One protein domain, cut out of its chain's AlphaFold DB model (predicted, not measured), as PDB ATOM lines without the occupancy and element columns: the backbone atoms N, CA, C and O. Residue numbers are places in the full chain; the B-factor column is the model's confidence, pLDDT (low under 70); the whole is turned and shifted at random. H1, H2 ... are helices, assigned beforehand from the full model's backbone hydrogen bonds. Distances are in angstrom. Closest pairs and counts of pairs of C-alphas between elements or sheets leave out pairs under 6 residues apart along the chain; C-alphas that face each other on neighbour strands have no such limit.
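Overview. This is residues 8 to 75 and 84 to 113 of the 140 residues of an uncharacterized protein of Planctomycetes bacterium (UniProt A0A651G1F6). Three helices lie side by side as the body, with H5 touching both H1 and H2, and a small head of two short helices, H3 and H4, lies well away from them at the far end of a long link. Residues 62 to 68 of this head stick out free. The printed part has 98 residues with five named helices, H1 to H5 in chain order, and no named strand; the class is all helix. The whole is loose, with a radius of gyration of the C-alphas of 16.0 A and spans of 43 by 30 by 30 A.

Along the chain. H1, residues 8 to 18, begins at C-alpha 8 (-4.145, 24.185, -58.416) and is 15.3 A long. H2, residues 33 to 47, measures 21.1 A. H3 is residues 59 to 62, and H4, residues 64 to 72, begins at C-alpha 64 (-25.970, 50.575, -43.439). H5, residues 96 to 112, measures 25.0 A and ends at C-alpha 112 (-16.014, 24.897, -65.251).

Arrangement. H1 touches H5 at a shallow tilt of 11 degrees, opposite ways; their closest C-alphas, Cys 14 and Leu 104, are 6.6 A apart. H2 touches H5 at a shallow tilt of 27 degrees, the same way, with the C-alphas of Tyr 41 and Leu 103 closest at 5.1 A. H1 and H2 are apart. H3 and H4 are close but not clearly touching, the closest C-alphas being Met 60 and Gly 66 at 6.0 A; both are apart from H1, H2 and H5. Every O i to N i+4 pair is within hydrogen-bond range in H1, H2 and H4, and 12 of 13 are in H5; H3 is too short for such a pair.

Size, cuts and confidence. The two farthest C-alphas, those of Leu 65 and Asp 97, are 43.8 A apart. Residues 76 to 83 are not printed, and C-alphas 75 and 84 stand 20.1 A apart across the cut. The links H1 to H2 and H2 to H3 are long. Mean pLDDT of the printed part is 89.2; residues 56 to 62, of which 59 to 62 belong to H3, are under 70.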
ATOM      1  N   ALA A   8      -4.865  24.451 -59.662       95.06
ATOM      2  CA  ALA A   8      -4.145  24.185 -58.416       95.06
ATOM      3  C   ALA A   8      -5.003  24.441 -57.164       95.06
ATOM      4  O   ALA A   8      -4.901  23.726 -56.169       95.06
ATOM      5  N   ALA A   9      -5.867  25.462 -57.203       95.25
ATOM      6  CA  ALA A   9      -6.760  25.763 -56.091       95.25
ATOM      7  C   ALA A   9      -7.870  24.709 -55.984       95.25
ATOM      8  O   ALA A   9      -8.165  24.250 -54.880       95.25
ATOM      9  N   LEU A  10      -8.453  24.312 -57.119       96.00
ATOM     10  CA  LEU A  10      -9.440  23.237 -57.200       96.00
ATOM     11  C   LEU A  10      -8.876  21.931 -56.638       96.00
ATOM     12  O   LEU A  10      -9.494  21.321 -55.768       96.00
ATOM     13  N   GLU A  11      -7.682  21.540 -57.080       96.69
ATOM     14  CA  GLU A  11      -7.015  20.326 -56.621       96.69
ATOM     15  C   GLU A  11      -6.786  20.351 -55.106       96.69
ATOM     16  O   GLU A  11      -7.183  19.418 -54.407       96.69
ATOM     17  N   ALA A  12      -6.235  21.447 -54.573       96.75
ATOM     18  CA  ALA A  12      -6.022  21.602 -53.136       96.75
ATOM     19  C   ALA A  12      -7.338  21.520 -52.336       96.75
ATOM     20  O   ALA A  12      -7.372  20.969 -51.234       96.75
ATOM     21  N   MET A  13      -8.439  22.050 -52.876       95.81
ATOM     22  CA  MET A  13      -9.761  21.945 -52.251       95.81
ATOM     23  C   MET A  13     -10.297  20.510 -52.282       95.81
ATOM     24  O   MET A  13     -10.734  20.011 -51.244       95.81
ATOM     25  N   CYS A  14     -10.198  19.812 -53.417       97.12
ATOM     26  CA  CYS A  14     -10.586  18.406 -53.524       97.12
ATOM     27  C   CYS A  14      -9.758  17.507 -52.593       97.12
ATOM     28  O   CYS A  14     -10.318  16.634 -51.935       97.12
ATOM     29  N   GLN A  15      -8.448  17.740 -52.474       97.81
ATOM     30  CA  GLN A  15      -7.579  17.003 -51.549       97.81
ATOM     31  C   GLN A  15      -8.024  17.170 -50.092       97.81
ATOM     32  O   GLN A  15      -8.116  16.189 -49.358       97.81
ATOM     33  N   ARG A  16      -8.370  18.396 -49.677       96.88
ATOM     34  CA  ARG A  16      -8.883  18.662 -48.325       96.88
ATOM     35  C   ARG A  16     -10.198  17.941 -48.051       96.88
ATOM     36  O   ARG A  16     -10.353  17.385 -46.974       96.88
ATOM     37  N   ILE A  17     -11.122  17.937 -49.013       97.31
ATOM     38  CA  ILE A  17     -12.404  17.229 -48.883       97.31
ATOM     39  C   ILE A  17     -12.182  15.713 -48.801       97.31
ATOM     40  O   ILE A  17     -12.819  15.039 -47.997       97.31
ATOM     41  N   ASN A  18     -11.243  15.172 -49.581       97.88
ATOM     42  CA  ASN A  18     -10.888  13.752 -49.536       97.88
ATOM     43  C   ASN A  18     -10.238  13.327 -48.214       97.88
ATOM     44  O   ASN A  18     -10.398  12.178 -47.812       97.88
ATOM     45  N   ALA A  19      -9.536  14.236 -47.536       97.75
ATOM     46  CA  ALA A  19      -8.907  13.967 -46.246       97.75
ATOM     47  C   ALA A  19      -9.897  13.922 -45.067       97.75
ATOM     48  O   ALA A  19      -9.503  13.509 -43.979       97.75
ATOM     49  N   LEU A  20     -11.153  14.344 -45.266       97.06
ATOM     50  CA  LEU A  20     -12.172  14.319 -44.219       97.06
ATOM     51  C   LEU A  20     -12.566  12.887 -43.851       97.06
ATOM     52  O   LEU A  20     -12.691  12.016 -44.718       97.06
ATOM     53  N   THR A  21     -12.847  12.679 -42.568       96.75
ATOM     54  CA  THR A  21     -13.336  11.417 -42.009       96.75
ATOM     55  C   THR A  21     -14.657  11.616 -41.262       96.75
ATOM     56  O   THR A  21     -14.898  12.704 -40.736       96.75
ATOM     57  N   PRO A  22     -15.500  10.573 -41.114       95.75
ATOM     58  CA  PRO A  22     -16.729  10.657 -40.318       95.75
ATOM     59  C   PRO A  22     -16.513  11.035 -38.841       95.75
ATOM     60  O   PRO A  22     -17.461  11.442 -38.172       95.75
ATOM     61  N   ALA A  23     -15.292  10.877 -38.320       95.38
ATOM     62  CA  ALA A  23     -14.944  11.177 -36.931       95.38
ATOM     63  C   ALA A  23     -14.560  12.651 -36.701       95.38
ATOM     64  O   ALA A  23     -14.428  13.071 -35.546       95.38
ATOM     65  N   ASP A  24     -14.382  13.426 -37.775       96.06
ATOM     66  CA  ASP A  24     -13.942  14.814 -37.692       96.06
ATOM     67  C   ASP A  24     -14.972  15.686 -36.970       96.06
ATOM     68  O   ASP A  24     -16.179  15.634 -37.226       96.06
ATOM     69  N   GLN A  25     -14.472  16.519 -36.058       93.50
ATOM     70  CA  GLN A  25     -15.296  17.384 -35.221       93.50
ATOM     71  C   GLN A  25     -15.348  18.811 -35.779       93.50
ATOM     72  O   GLN A  25     -14.342  19.319 -36.285       93.50
ATOM     73  N   PRO A  26     -16.492  19.507 -35.658       91.31
ATOM     74  CA  PRO A  26     -16.598  20.885 -36.103       91.31
ATOM     75  C   PRO A  26     -15.693  21.797 -35.275       91.31
ATOM     76  O   PRO A  26     -15.808  21.890 -34.055       91.31
ATOM     77  N   HIS A  27     -14.831  22.550 -35.954       87.44
ATOM     78  CA  HIS A  27     -14.080  23.640 -35.320       87.44
ATOM     79  C   HIS A  27     -14.952  24.884 -35.100       87.44
ATOM     80  O   HIS A  27     -14.640  25.745 -34.274       87.44
ATOM     81  N   TRP A  28     -16.036  25.002 -35.870       84.19
ATOM     82  CA  TRP A  28     -16.968  26.115 -35.815       84.19
ATOM     83  C   TRP A  28     -18.399  25.650 -36.070       84.19
ATOM     84  O   TRP A  28     -18.641  24.802 -36.925       84.19
ATOM     85  N   GLY A  29     -19.355  26.261 -35.371       86.75
ATOM     86  CA  GLY A  29     -20.761  25.885 -35.475       86.75
ATOM     87  C   GLY A  29     -21.055  24.539 -34.813       86.75
ATOM     88  O   GLY A  29     -20.332  24.105 -33.922       86.75
ATOM     89  N   THR A  30     -22.155  23.912 -35.224       88.62
ATOM     90  CA  THR A  30     -22.685  22.683 -34.608       88.62
ATOM     91  C   THR A  30     -22.952  21.568 -35.622       88.62
ATOM     92  O   THR A  30     -23.551  20.559 -35.266       88.62
ATOM     93  N   MET A  31     -22.587  21.754 -36.895       90.44
ATOM     94  CA  MET A  31     -22.819  20.751 -37.939       90.44
ATOM     95  C   MET A  31     -21.811  19.610 -37.816       90.44
ATOM     96  O   MET A  31     -20.618  19.857 -37.662       90.44
ATOM     97  N   SER A  32     -22.283  18.369 -37.936       94.12
ATOM     98  CA  SER A  32     -21.397  17.229 -38.168       94.12
ATOM     99  C   SER A  32     -20.708  17.360 -39.529       94.12
ATOM    100  O   SER A  32     -21.180  18.087 -40.407       94.12
ATOM    101  N   VAL A  33     -19.614  16.627 -39.735       95.75
ATOM    102  CA  VAL A  33     -18.902  16.612 -41.020       95.75
ATOM    103  C   VAL A  33     -19.815  16.211 -42.189       95.75
ATOM    104  O   VAL A  33     -19.782  16.863 -43.227       95.75
ATOM    105  N   GLY A  34     -20.711  15.232 -42.003       95.94
ATOM    106  CA  GLY A  34     -21.701  14.850 -43.020       95.94
ATOM    107  C   GLY A  34     -22.673  15.989 -43.339       95.94
ATOM    108  O   GLY A  34     -22.844  16.355 -44.497       95.94
ATOM    109  N   ALA A  35     -23.221  16.646 -42.309       94.69
ATOM    110  CA  ALA A  35     -24.091  17.807 -42.505       94.69
ATOM    111  C   ALA A  35     -23.362  18.977 -43.189       94.69
ATOM    112  O   ALA A  35     -23.951  19.680 -44.006       94.69
ATOM    113  N   MET A  36     -22.073  19.168 -42.897       95.69
ATOM    114  CA  MET A  36     -21.237  20.159 -43.572       95.69
ATOM    115  C   MET A  36     -21.068  19.833 -45.065       95.69
ATOM    116  O   MET A  36     -21.139  20.750 -45.880       95.69
ATOM    117  N   LEU A  37     -20.875  18.564 -45.448       97.12
ATOM    118  CA  LEU A  37     -20.772  18.175 -46.862       97.12
ATOM    119  C   LEU A  37     -22.050  18.533 -47.633       97.12
ATOM    120  O   LEU A  37     -21.976  19.182 -48.677       97.12
ATOM    121  N   CYS A  38     -23.217  18.197 -47.080       96.81
ATOM    122  CA  CYS A  38     -24.517  18.529 -47.671       96.81
ATOM    123  C   CYS A  38     -24.762  20.043 -47.722       96.81
ATOM    124  O   CYS A  38     -25.246  20.565 -48.723       96.81
ATOM    125  N   HIS A  39     -24.359  20.769 -46.677       95.12
ATOM    126  CA  HIS A  39     -24.448  22.228 -46.628       95.12
ATOM    127  C   HIS A  39     -23.632  22.902 -47.743       95.12
ATOM    128  O   HIS A  39     -24.109  23.830 -48.401       95.12
ATOM    129  N   LEU A  40     -22.406  22.427 -47.986       95.62
ATOM    130  CA  LEU A  40     -21.561  22.920 -49.078       95.62
ATOM    131  C   LEU A  40     -22.127  22.540 -50.451       95.62
ATOM    132  O   LEU A  40     -22.056  23.344 -51.383       95.62
ATOM    133  N   TYR A  41     -22.705  21.343 -50.567       96.94
ATOM    134  CA  TYR A  41     -23.367  20.882 -51.784       96.94
ATOM    135  C   TYR A  41     -24.540  21.801 -52.149       96.94
ATOM    136  O   TYR A  41     -24.587  22.310 -53.268       96.94
ATOM    137  N   ASP A  42     -25.416  22.115 -51.192       94.81
ATOM    138  CA  ASP A  42     -26.531  23.048 -51.394       94.81
ATOM    139  C   ASP A  42     -26.050  24.453 -51.770       94.81
ATOM    140  O   ASP A  42     -26.599  25.078 -52.677       94.81
ATOM    141  N   GLY A  43     -24.967  24.930 -51.151       92.38
ATOM    142  CA  GLY A  43     -24.335  26.191 -51.539       92.38
ATOM    143  C   GLY A  43     -23.875  26.202 -53.000       92.38
ATOM    144  O   GLY A  43     -24.084  27.192 -53.705       92.38
ATOM    145  N   CYS A  44     -23.307  25.095 -53.485       93.31
ATOM    146  CA  CYS A  44     -22.935  24.953 -54.893       93.31
ATOM    147  C   CYS A  44     -24.171  24.881 -55.804       93.31
ATOM    148  O   CYS A  44     -24.161  25.471 -56.881       93.31
ATOM    149  N   GLN A  45     -25.256  24.229 -55.372       92.75
ATOM    150  CA  GLN A  45     -26.518  24.224 -56.121       92.75
ATOM    151  C   GLN A  45     -27.093  25.635 -56.274       92.75
ATOM    152  O   GLN A  45     -27.526  25.999 -57.367       92.75
ATOM    153  N   ILE A  46     -27.049  26.448 -55.216       89.31
ATOM    154  CA  ILE A  46     -27.463  27.857 -55.266       89.31
ATOM    155  C   ILE A  46     -26.579  28.646 -56.238       89.31
ATOM    156  O   ILE A  46     -27.094  29.379 -57.080       89.31
ATOM    157  N   ALA A  47     -25.254  28.475 -56.167       87.88
ATOM    158  CA  ALA A  47     -24.318  29.159 -57.064       87.88
ATOM    159  C   ALA A  47     -24.556  28.807 -58.545       87.88
ATOM    160  O   ALA A  47     -24.448  29.673 -59.412       87.88
ATOM    161  N   LEU A  48     -24.948  27.560 -58.819       89.62
ATOM    162  CA  LEU A  48     -25.314  27.057 -60.146       89.62
ATOM    163  C   LEU A  48     -26.772  27.356 -60.545       89.62
ATOM    164  O   LEU A  48     -27.242  26.848 -61.561       89.62
ATOM    165  N   SER A  49     -27.502  28.161 -59.765       88.19
ATOM    166  CA  SER A  49     -28.919  28.493 -59.989       88.19
ATOM    167  C   SER A  49     -29.866  27.280 -60.017       88.19
ATOM    168  O   SER A  49     -30.941  27.338 -60.611       88.19
ATOM    169  N   ARG A  50     -29.483  26.166 -59.382       89.19
ATOM    170  CA  ARG A  50     -30.303  24.944 -59.253       89.19
ATOM    171  C   ARG A  50     -31.226  24.974 -58.043       89.19
ATOM    172  O   ARG A  50     -32.212  24.245 -58.012       89.19
ATOM    173  N   LEU A  51     -30.891  25.797 -57.057       86.69
ATOM    174  CA  LEU A  51     -31.647  25.956 -55.827       86.69
ATOM    175  C   LEU A  51     -31.889  27.443 -55.567       86.69
ATOM    176  O   LEU A  51     -30.972  28.256 -55.686       86.69
ATOM    177  N   ASP A  52     -33.127  27.796 -55.226       83.81
ATOM    178  CA  ASP A  52     -33.487  29.168 -54.871       83.81
ATOM    179  C   ASP A  52     -32.899  29.502 -53.484       83.81
ATOM    180  O   ASP A  52     -33.189  28.783 -52.519       83.81
ATOM    181  N   PRO A  53     -32.090  30.572 -53.342       78.69
ATOM    182  CA  PRO A  53     -31.533  30.982 -52.052       78.69
ATOM    183  C   PRO A  53     -32.593  31.416 -51.021       78.69
ATOM    184  O   PRO A  53     -32.258  31.617 -49.849       78.69
ATOM    185  N   GLY A  54     -33.859  31.545 -51.423       77.38
ATOM    186  CA  GLY A  54     -34.981  31.853 -50.550       77.38
ATOM    187  C   GLY A  54     -35.157  33.354 -50.294       77.38
ATOM    188  O   GLY A  54     -34.571  34.198 -50.979       77.38
ATOM    189  N   PRO A  55     -36.007  33.731 -49.319       70.25
ATOM    190  CA  PRO A  55     -36.372  35.123 -49.093       70.25
ATOM    191  C   PRO A  55     -35.164  35.980 -48.704       70.25
ATOM    192  O   PRO A  55     -34.233  35.530 -48.033       70.25
ATOM    193  N   LYS A  56     -35.215  37.256 -49.103       66.06
ATOM    194  CA  LYS A  56     -34.119  38.200 -48.884       66.06
ATOM    195  C   LYS A  56     -33.813  38.403 -47.400       66.06
ATOM    196  O   LYS A  56     -34.708  38.346 -46.556       66.06
ATOM    197  N   ILE A  57     -32.545  38.700 -47.099       64.94
ATOM    198  CA  ILE A  57     -32.073  39.015 -45.738       64.94
ATOM    199  C   ILE A  57     -32.988  40.089 -45.117       64.94
ATOM    200  O   ILE A  57     -33.291  41.079 -45.790       64.94
ATOM    201  N   PRO A  58     -33.419  39.945 -43.847       64.38
ATOM    202  CA  PRO A  58     -34.276  40.931 -43.199       64.38
ATOM    203  C   PRO A  58     -33.672  42.344 -43.261       64.38
ATOM    204  O   PRO A  58     -32.502  42.562 -42.935       64.38
ATOM    205  N   SER A  59     -34.508  43.313 -43.656       60.66
ATOM    206  CA  SER A  59     -34.133  44.698 -44.000       60.66
ATOM    207  C   SER A  59     -33.258  45.404 -42.950       60.66
ATOM    208  O   SER A  59     -32.354  46.166 -43.294       60.66
ATOM    209  N   MET A  60     -33.441  45.096 -41.660       62.12
ATOM    210  CA  MET A  60     -32.669  45.723 -40.579       62.12
ATOM    211  C   MET A  60     -31.171  45.385 -40.622       62.12
ATOM    212  O   MET A  60     -30.348  46.278 -40.424       62.12
ATOM    213  N   LEU A  61     -30.802  44.140 -40.950       67.06
ATOM    214  CA  LEU A  61     -29.398  43.735 -41.127       67.06
ATOM    215  C   LEU A  61     -28.835  44.191 -42.479       67.06
ATOM    216  O   LEU A  61     -27.633  44.405 -42.614       67.06
ATOM    217  N   ALA A  62     -29.708  44.372 -43.473       67.50
ATOM    218  CA  ALA A  62     -29.333  44.902 -44.778       67.50
ATOM    219  C   ALA A  62     -29.057  46.420 -44.759       67.50
ATOM    220  O   ALA A  62     -28.425  46.926 -45.688       67.50
ATOM    221  N   SER A  63     -29.491  47.137 -43.714       77.44
ATOM    222  CA  SER A  63     -29.253  48.574 -43.546       77.44
ATOM    223  C   SER A  63     -27.771  48.902 -43.307       77.44
ATOM    224  O   SER A  63     -27.013  48.092 -42.771       77.44
ATOM    225  N   ALA A  64     -27.346  50.120 -43.662       78.44
ATOM    226  CA  ALA A  64     -25.970  50.575 -43.439       78.44
ATOM    227  C   ALA A  64     -25.567  50.524 -41.954       78.44
ATOM    228  O   ALA A  64     -24.448  50.127 -41.634       78.44
ATOM    229  N   LEU A  65     -26.497  50.856 -41.051       81.50
ATOM    230  CA  LEU A  65     -26.280  50.775 -39.608       81.50
ATOM    231  C   LEU A  65     -26.185  49.322 -39.127       81.50
ATOM    232  O   LEU A  65     -25.299  49.002 -38.341       81.50
ATOM    233  N   GLY A  66     -27.041  48.432 -39.640       81.12
ATOM    234  CA  GLY A  66     -26.975  46.998 -39.356       81.12
ATOM    235  C   GLY A  66     -25.637  46.394 -39.781       81.12
ATOM    236  O   GLY A  66     -24.969  45.750 -38.976       81.12
ATOM    237  N   ARG A  67     -25.182  46.683 -41.008       78.75
ATOM    238  CA  ARG A  67     -23.858  46.267 -41.503       78.75
ATOM    239  C   ARG A  67     -22.723  46.835 -40.655       78.75
ATOM    240  O   ARG A  67     -21.791  46.106 -40.329       78.75
ATOM    241  N   TRP A  68     -22.800  48.116 -40.283       84.06
ATOM    242  CA  TRP A  68     -21.798  48.757 -39.431       84.06
ATOM    243  C   TRP A  68     -21.718  48.083 -38.060       84.06
ATOM    244  O   TRP A  68     -20.621  47.744 -37.628       84.06
ATOM    245  N   LEU A  69     -22.857  47.810 -37.419       82.88
ATOM    246  CA  LEU A  69     -22.903  47.112 -36.135       82.88
ATOM    247  C   LEU A  69     -22.358  45.689 -36.249       82.88
ATOM    248  O   LEU A  69     -21.552  45.284 -35.427       82.88
ATOM    249  N   VAL A  70     -22.742  44.930 -37.272       80.69
ATOM    250  CA  VAL A  70     -22.288  43.542 -37.423       80.69
ATOM    251  C   VAL A  70     -20.781  43.457 -37.697       80.69
ATOM    252  O   VAL A  70     -20.116  42.586 -37.148       80.69
ATOM    253  N   ILE A  71     -20.232  44.352 -38.525       82.69
ATOM    254  CA  ILE A  71     -18.828  44.284 -38.967       82.69
ATOM    255  C   ILE A  71     -17.877  45.002 -38.002       82.69
ATOM    256  O   ILE A  71     -16.746  44.563 -37.817       82.69
ATOM    257  N   ARG A  72     -18.299  46.135 -37.425       80.81
ATOM    258  CA  ARG A  72     -17.428  47.018 -36.628       80.81
ATOM    259  C   ARG A  72     -17.699  46.978 -35.129       80.81
ATOM    260  O   ARG A  72     -16.986  47.647 -34.385       80.81
ATOM    261  N   SER A  73     -18.710  46.240 -34.672       80.25
ATOM    262  CA  SER A  73     -18.931  46.080 -33.237       80.25
ATOM    263  C   SER A  73     -17.789  45.280 -32.600       80.25
ATOM    264  O   SER A  73     -17.365  44.271 -33.161       80.25
ATOM    265  N   PRO A  74     -17.331  45.667 -31.399       81.88
ATOM    266  CA  PRO A  74     -16.365  44.894 -30.619       81.88
ATOM    267  C   PRO A  74     -16.970  43.631 -29.974       81.88
ATOM    268  O   PRO A  74     -16.287  42.948 -29.214       81.88
ATOM    269  N   MET A  75     -18.251  43.321 -30.219       79.81
ATOM    270  CA  MET A  75     -18.901  42.142 -29.647       79.81
ATOM    271  C   MET A  75     -18.311  40.836 -30.205       79.81
ATOM    272  O   MET A  75     -18.127  40.713 -31.418       79.81
ATOM    273  N   ALA A  84     -27.578  28.828 -40.674       82.75
ATOM    274  CA  ALA A  84     -27.621  29.055 -42.111       82.75
ATOM    275  C   ALA A  84     -29.077  29.250 -42.583       82.75
ATOM    276  O   ALA A  84     -29.999  28.726 -41.944       82.75
ATOM    277  N   PRO A  85     -29.307  29.984 -43.687       83.94
ATOM    278  CA  PRO A  85     -30.630  30.068 -44.292       83.94
ATOM    279  C   PRO A  85     -31.151  28.671 -44.673       83.94
ATOM    280  O   PRO A  85     -30.346  27.820 -45.054       83.94
ATOM    281  N   PRO A  86     -32.477  28.430 -44.638       87.25
ATOM    282  CA  PRO A  86     -33.055  27.120 -44.953       87.25
ATOM    283  C   PRO A  86     -32.651  26.565 -46.325       87.25
ATOM    284  O   PRO A  86     -32.494  25.358 -46.465       87.25
ATOM    285  N   ALA A  87     -32.419  27.441 -47.309       87.00
ATOM    286  CA  ALA A  87     -31.962  27.057 -48.645       87.00
ATOM    287  C   ALA A  87     -30.596  26.349 -48.655       87.00
ATOM    288  O   ALA A  87     -30.291  25.628 -49.588       87.00
ATOM    289  N   PHE A  88     -29.771  26.516 -47.621       89.31
ATOM    290  CA  PHE A  88     -28.481  25.832 -47.507       89.31
ATOM    291  C   PHE A  88     -28.551  24.550 -46.656       89.31
ATOM    292  O   PHE A  88     -27.513  24.040 -46.234       89.31
ATOM    293  N   LEU A  89     -29.757  24.104 -46.296       91.44
ATOM    294  CA  LEU A  89     -30.017  22.986 -45.381       91.44
ATOM    295  C   LEU A  89     -31.083  22.039 -45.959       91.44
ATOM    296  O   LEU A  89     -31.867  21.452 -45.214       91.44
ATOM    297  N   THR A  90     -31.163  21.954 -47.284       91.19
ATOM    298  CA  THR A  90     -32.188  21.193 -48.008       91.19
ATOM    299  C   THR A  90     -31.811  19.730 -48.188       91.19
ATOM    300  O   THR A  90     -32.687  18.869 -48.141       91.19
ATOM    301  N   THR A  91     -30.519  19.441 -48.348       91.94
ATOM    302  CA  THR A  91     -30.012  18.078 -48.510       91.94
ATOM    303  C   THR A  91     -29.719  17.468 -47.132       91.94
ATOM    304  O   THR A  91     -28.868  17.996 -46.408       91.94
ATOM    305  N   PRO A  92     -30.393  16.373 -46.731       92.50
ATOM    306  CA  PRO A  92     -30.052  15.657 -45.507       92.50
ATOM    307  C   PRO A  92     -28.741  14.880 -45.681       92.50
ATOM    308  O   PRO A  92     -28.421  14.422 -46.776       92.50
ATOM    309  N   ALA A  93     -27.998  14.718 -44.585       92.31
ATOM    310  CA  ALA A  93     -26.840  13.831 -44.556       92.31
ATOM    311  C   ALA A  93     -27.298  12.373 -44.496       92.31
ATOM    312  O   ALA A  93     -28.174  12.031 -43.696       92.31
ATOM    313  N   GLU A  94     -26.686  11.534 -45.322       91.56
ATOM    314  CA  GLU A  94     -26.995  10.111 -45.415       91.56
ATOM    315  C   GLU A  94     -25.709   9.304 -45.208       91.56
ATOM    316  O   GLU A  94     -25.239   9.145 -44.081       91.56
ATOM    317  N   GLU A  95     -25.135   8.796 -46.296       95.81
ATOM    318  CA  GLU A  95     -23.897   8.033 -46.304       95.81
ATOM    319  C   GLU A  95     -22.731   8.975 -46.629       95.81
ATOM    320  O   GLU A  95     -22.759   9.708 -47.621       95.81
ATOM    321  N   PHE A  96     -21.713   8.977 -45.766       96.06
ATOM    322  CA  PHE A  96     -20.624   9.952 -45.793       96.06
ATOM    323  C   PHE A  96     -19.848   9.932 -47.112       96.06
ATOM    324  O   PHE A  96     -19.537  10.996 -47.656       96.06
ATOM    325  N   ASP A  97     -19.534   8.747 -47.638       97.12
ATOM    326  CA  ASP A  97     -18.775   8.634 -48.881       97.12
ATOM    327  C   ASP A  97     -19.600   9.097 -50.086       97.12
ATOM    328  O   ASP A  97     -19.075   9.811 -50.947       97.12
ATOM    329  N   ALA A  98     -20.895   8.786 -50.115       96.62
ATOM    330  CA  ALA A  98     -21.827   9.275 -51.125       96.62
ATOM    331  C   ALA A  98     -21.998  10.804 -51.066       96.62
ATOM    332  O   ALA A  98     -21.927  11.470 -52.102       96.62
ATOM    333  N   ASP A  99     -22.174  11.379 -49.871       97.06
ATOM    334  CA  ASP A  99     -22.263  12.832 -49.662       97.06
ATOM    335  C   ASP A  99     -20.969  13.532 -50.122       97.06
ATOM    336  O   ASP A  99     -21.009  14.553 -50.820       97.06
ATOM    337  N   ARG A 100     -19.806  12.949 -49.805       98.00
ATOM    338  CA  ARG A 100     -18.491  13.454 -50.223       98.00
ATOM    339  C   ARG A 100     -18.327  13.428 -51.740       98.00
ATOM    340  O   ARG A 100     -17.871  14.414 -52.321       98.00
ATOM    341  N   GLN A 101     -18.709  12.332 -52.390       97.88
ATOM    342  CA  GLN A 101     -18.652  12.210 -53.849       97.88
ATOM    343  C   GLN A 101     -19.587  13.209 -54.537       97.88
ATOM    344  O   GLN A 101     -19.174  13.857 -55.502       97.88
ATOM    345  N   ARG A 102     -20.809  13.397 -54.015       96.94
ATOM    346  CA  ARG A 102     -21.752  14.412 -54.512       96.94
ATOM    347  C   ARG A 102     -21.155  15.819 -54.442       96.94
ATOM    348  O   ARG A 102     -21.229  16.561 -55.423       96.94
ATOM    349  N   LEU A 103     -20.512  16.167 -53.325       97.88
ATOM    350  CA  LEU A 103     -19.842  17.458 -53.175       97.88
ATOM    351  C   LEU A 103     -18.674  17.630 -54.161       97.88
ATOM    352  O   LEU A 103     -18.548  18.675 -54.797       97.88
ATOM    353  N   LEU A 104     -17.817  16.619 -54.310       98.12
ATOM    354  CA  LEU A 104     -16.681  16.689 -55.234       98.12
ATOM    355  C   LEU A 104     -17.135  16.884 -56.684       98.12
ATOM    356  O   LEU A 104     -16.555  17.705 -57.396       98.12
ATOM    357  N   ALA A 105     -18.191  16.183 -57.100       97.81
ATOM    358  CA  ALA A 105     -18.743  16.295 -58.444       97.81
ATOM    359  C   ALA A 105     -19.255  17.716 -58.739       97.81
ATOM    360  O   ALA A 105     -18.876  18.310 -59.750       97.81
ATOM    361  N   ILE A 106     -20.055  18.301 -57.838       96.56
ATOM    362  CA  ILE A 106     -20.607  19.644 -58.067       96.56
ATOM    363  C   ILE A 106     -19.536  20.742 -58.002       96.56
ATOM    364  O   ILE A 106     -19.637  21.736 -58.714       96.56
ATOM    365  N   ILE A 107     -18.480  20.564 -57.198       96.38
ATOM    366  CA  ILE A 107     -17.349  21.503 -57.146       96.38
ATOM    367  C   ILE A 107     -16.577  21.507 -58.470       96.38
ATOM    368  O   ILE A 107     -16.217  22.575 -58.967       96.38
ATOM    369  N   GLN A 108     -16.329  20.330 -59.050       95.94
ATOM    370  CA  GLN A 108     -15.674  20.219 -60.357       95.94
ATOM    371  C   GLN A 108     -16.515  20.866 -61.455       95.94
ATOM    372  O   GLN A 108     -15.981  21.586 -62.297       95.94
ATOM    373  N   GLU A 109     -17.830  20.664 -61.411       94.50
ATOM    374  CA  GLU A 109     -18.750  21.318 -62.332       94.50
ATOM    375  C   GLU A 109     -18.723  22.844 -62.169       94.50
ATOM    376  O   GLU A 109     -18.554  23.580 -63.141       94.50
ATOM    377  N   HIS A 110     -18.811  23.330 -60.930       91.88
ATOM    378  CA  HIS A 110     -18.751  24.755 -60.619       91.88
ATOM    379  C   HIS A 110     -17.445  25.398 -61.105       91.88
ATOM    380  O   HIS A 110     -17.453  26.530 -61.579       91.88
ATOM    381  N   ALA A 111     -16.314  24.692 -61.030       93.19
ATOM    382  CA  ALA A 111     -15.032  25.193 -61.526       93.19
ATOM    383  C   ALA A 111     -15.010  25.436 -63.047       93.19
ATOM    384  O   ALA A 111     -14.201  26.232 -63.524       93.19
ATOM    385  N   GLN A 112     -15.886  24.768 -63.798       92.06
ATOM    386  CA  GLN A 112     -16.014  24.897 -65.251       92.06
ATOM    387  C   GLN A 112     -17.192  25.787 -65.670       92.06
ATOM    388  O   GLN A 112     -17.320  26.123 -66.849       92.06
ATOM    389  N   TYR A 113     -18.052  26.164 -64.721       88.81
ATOM    390  CA  TYR A 113     -19.267  26.914 -64.987       88.81
ATOM    391  C   TYR A 113     -18.960  28.325 -65.505       88.81
ATOM    392  O   TYR A 113     -18.223  29.093 -64.893       88.81
TER     393      TYR A 113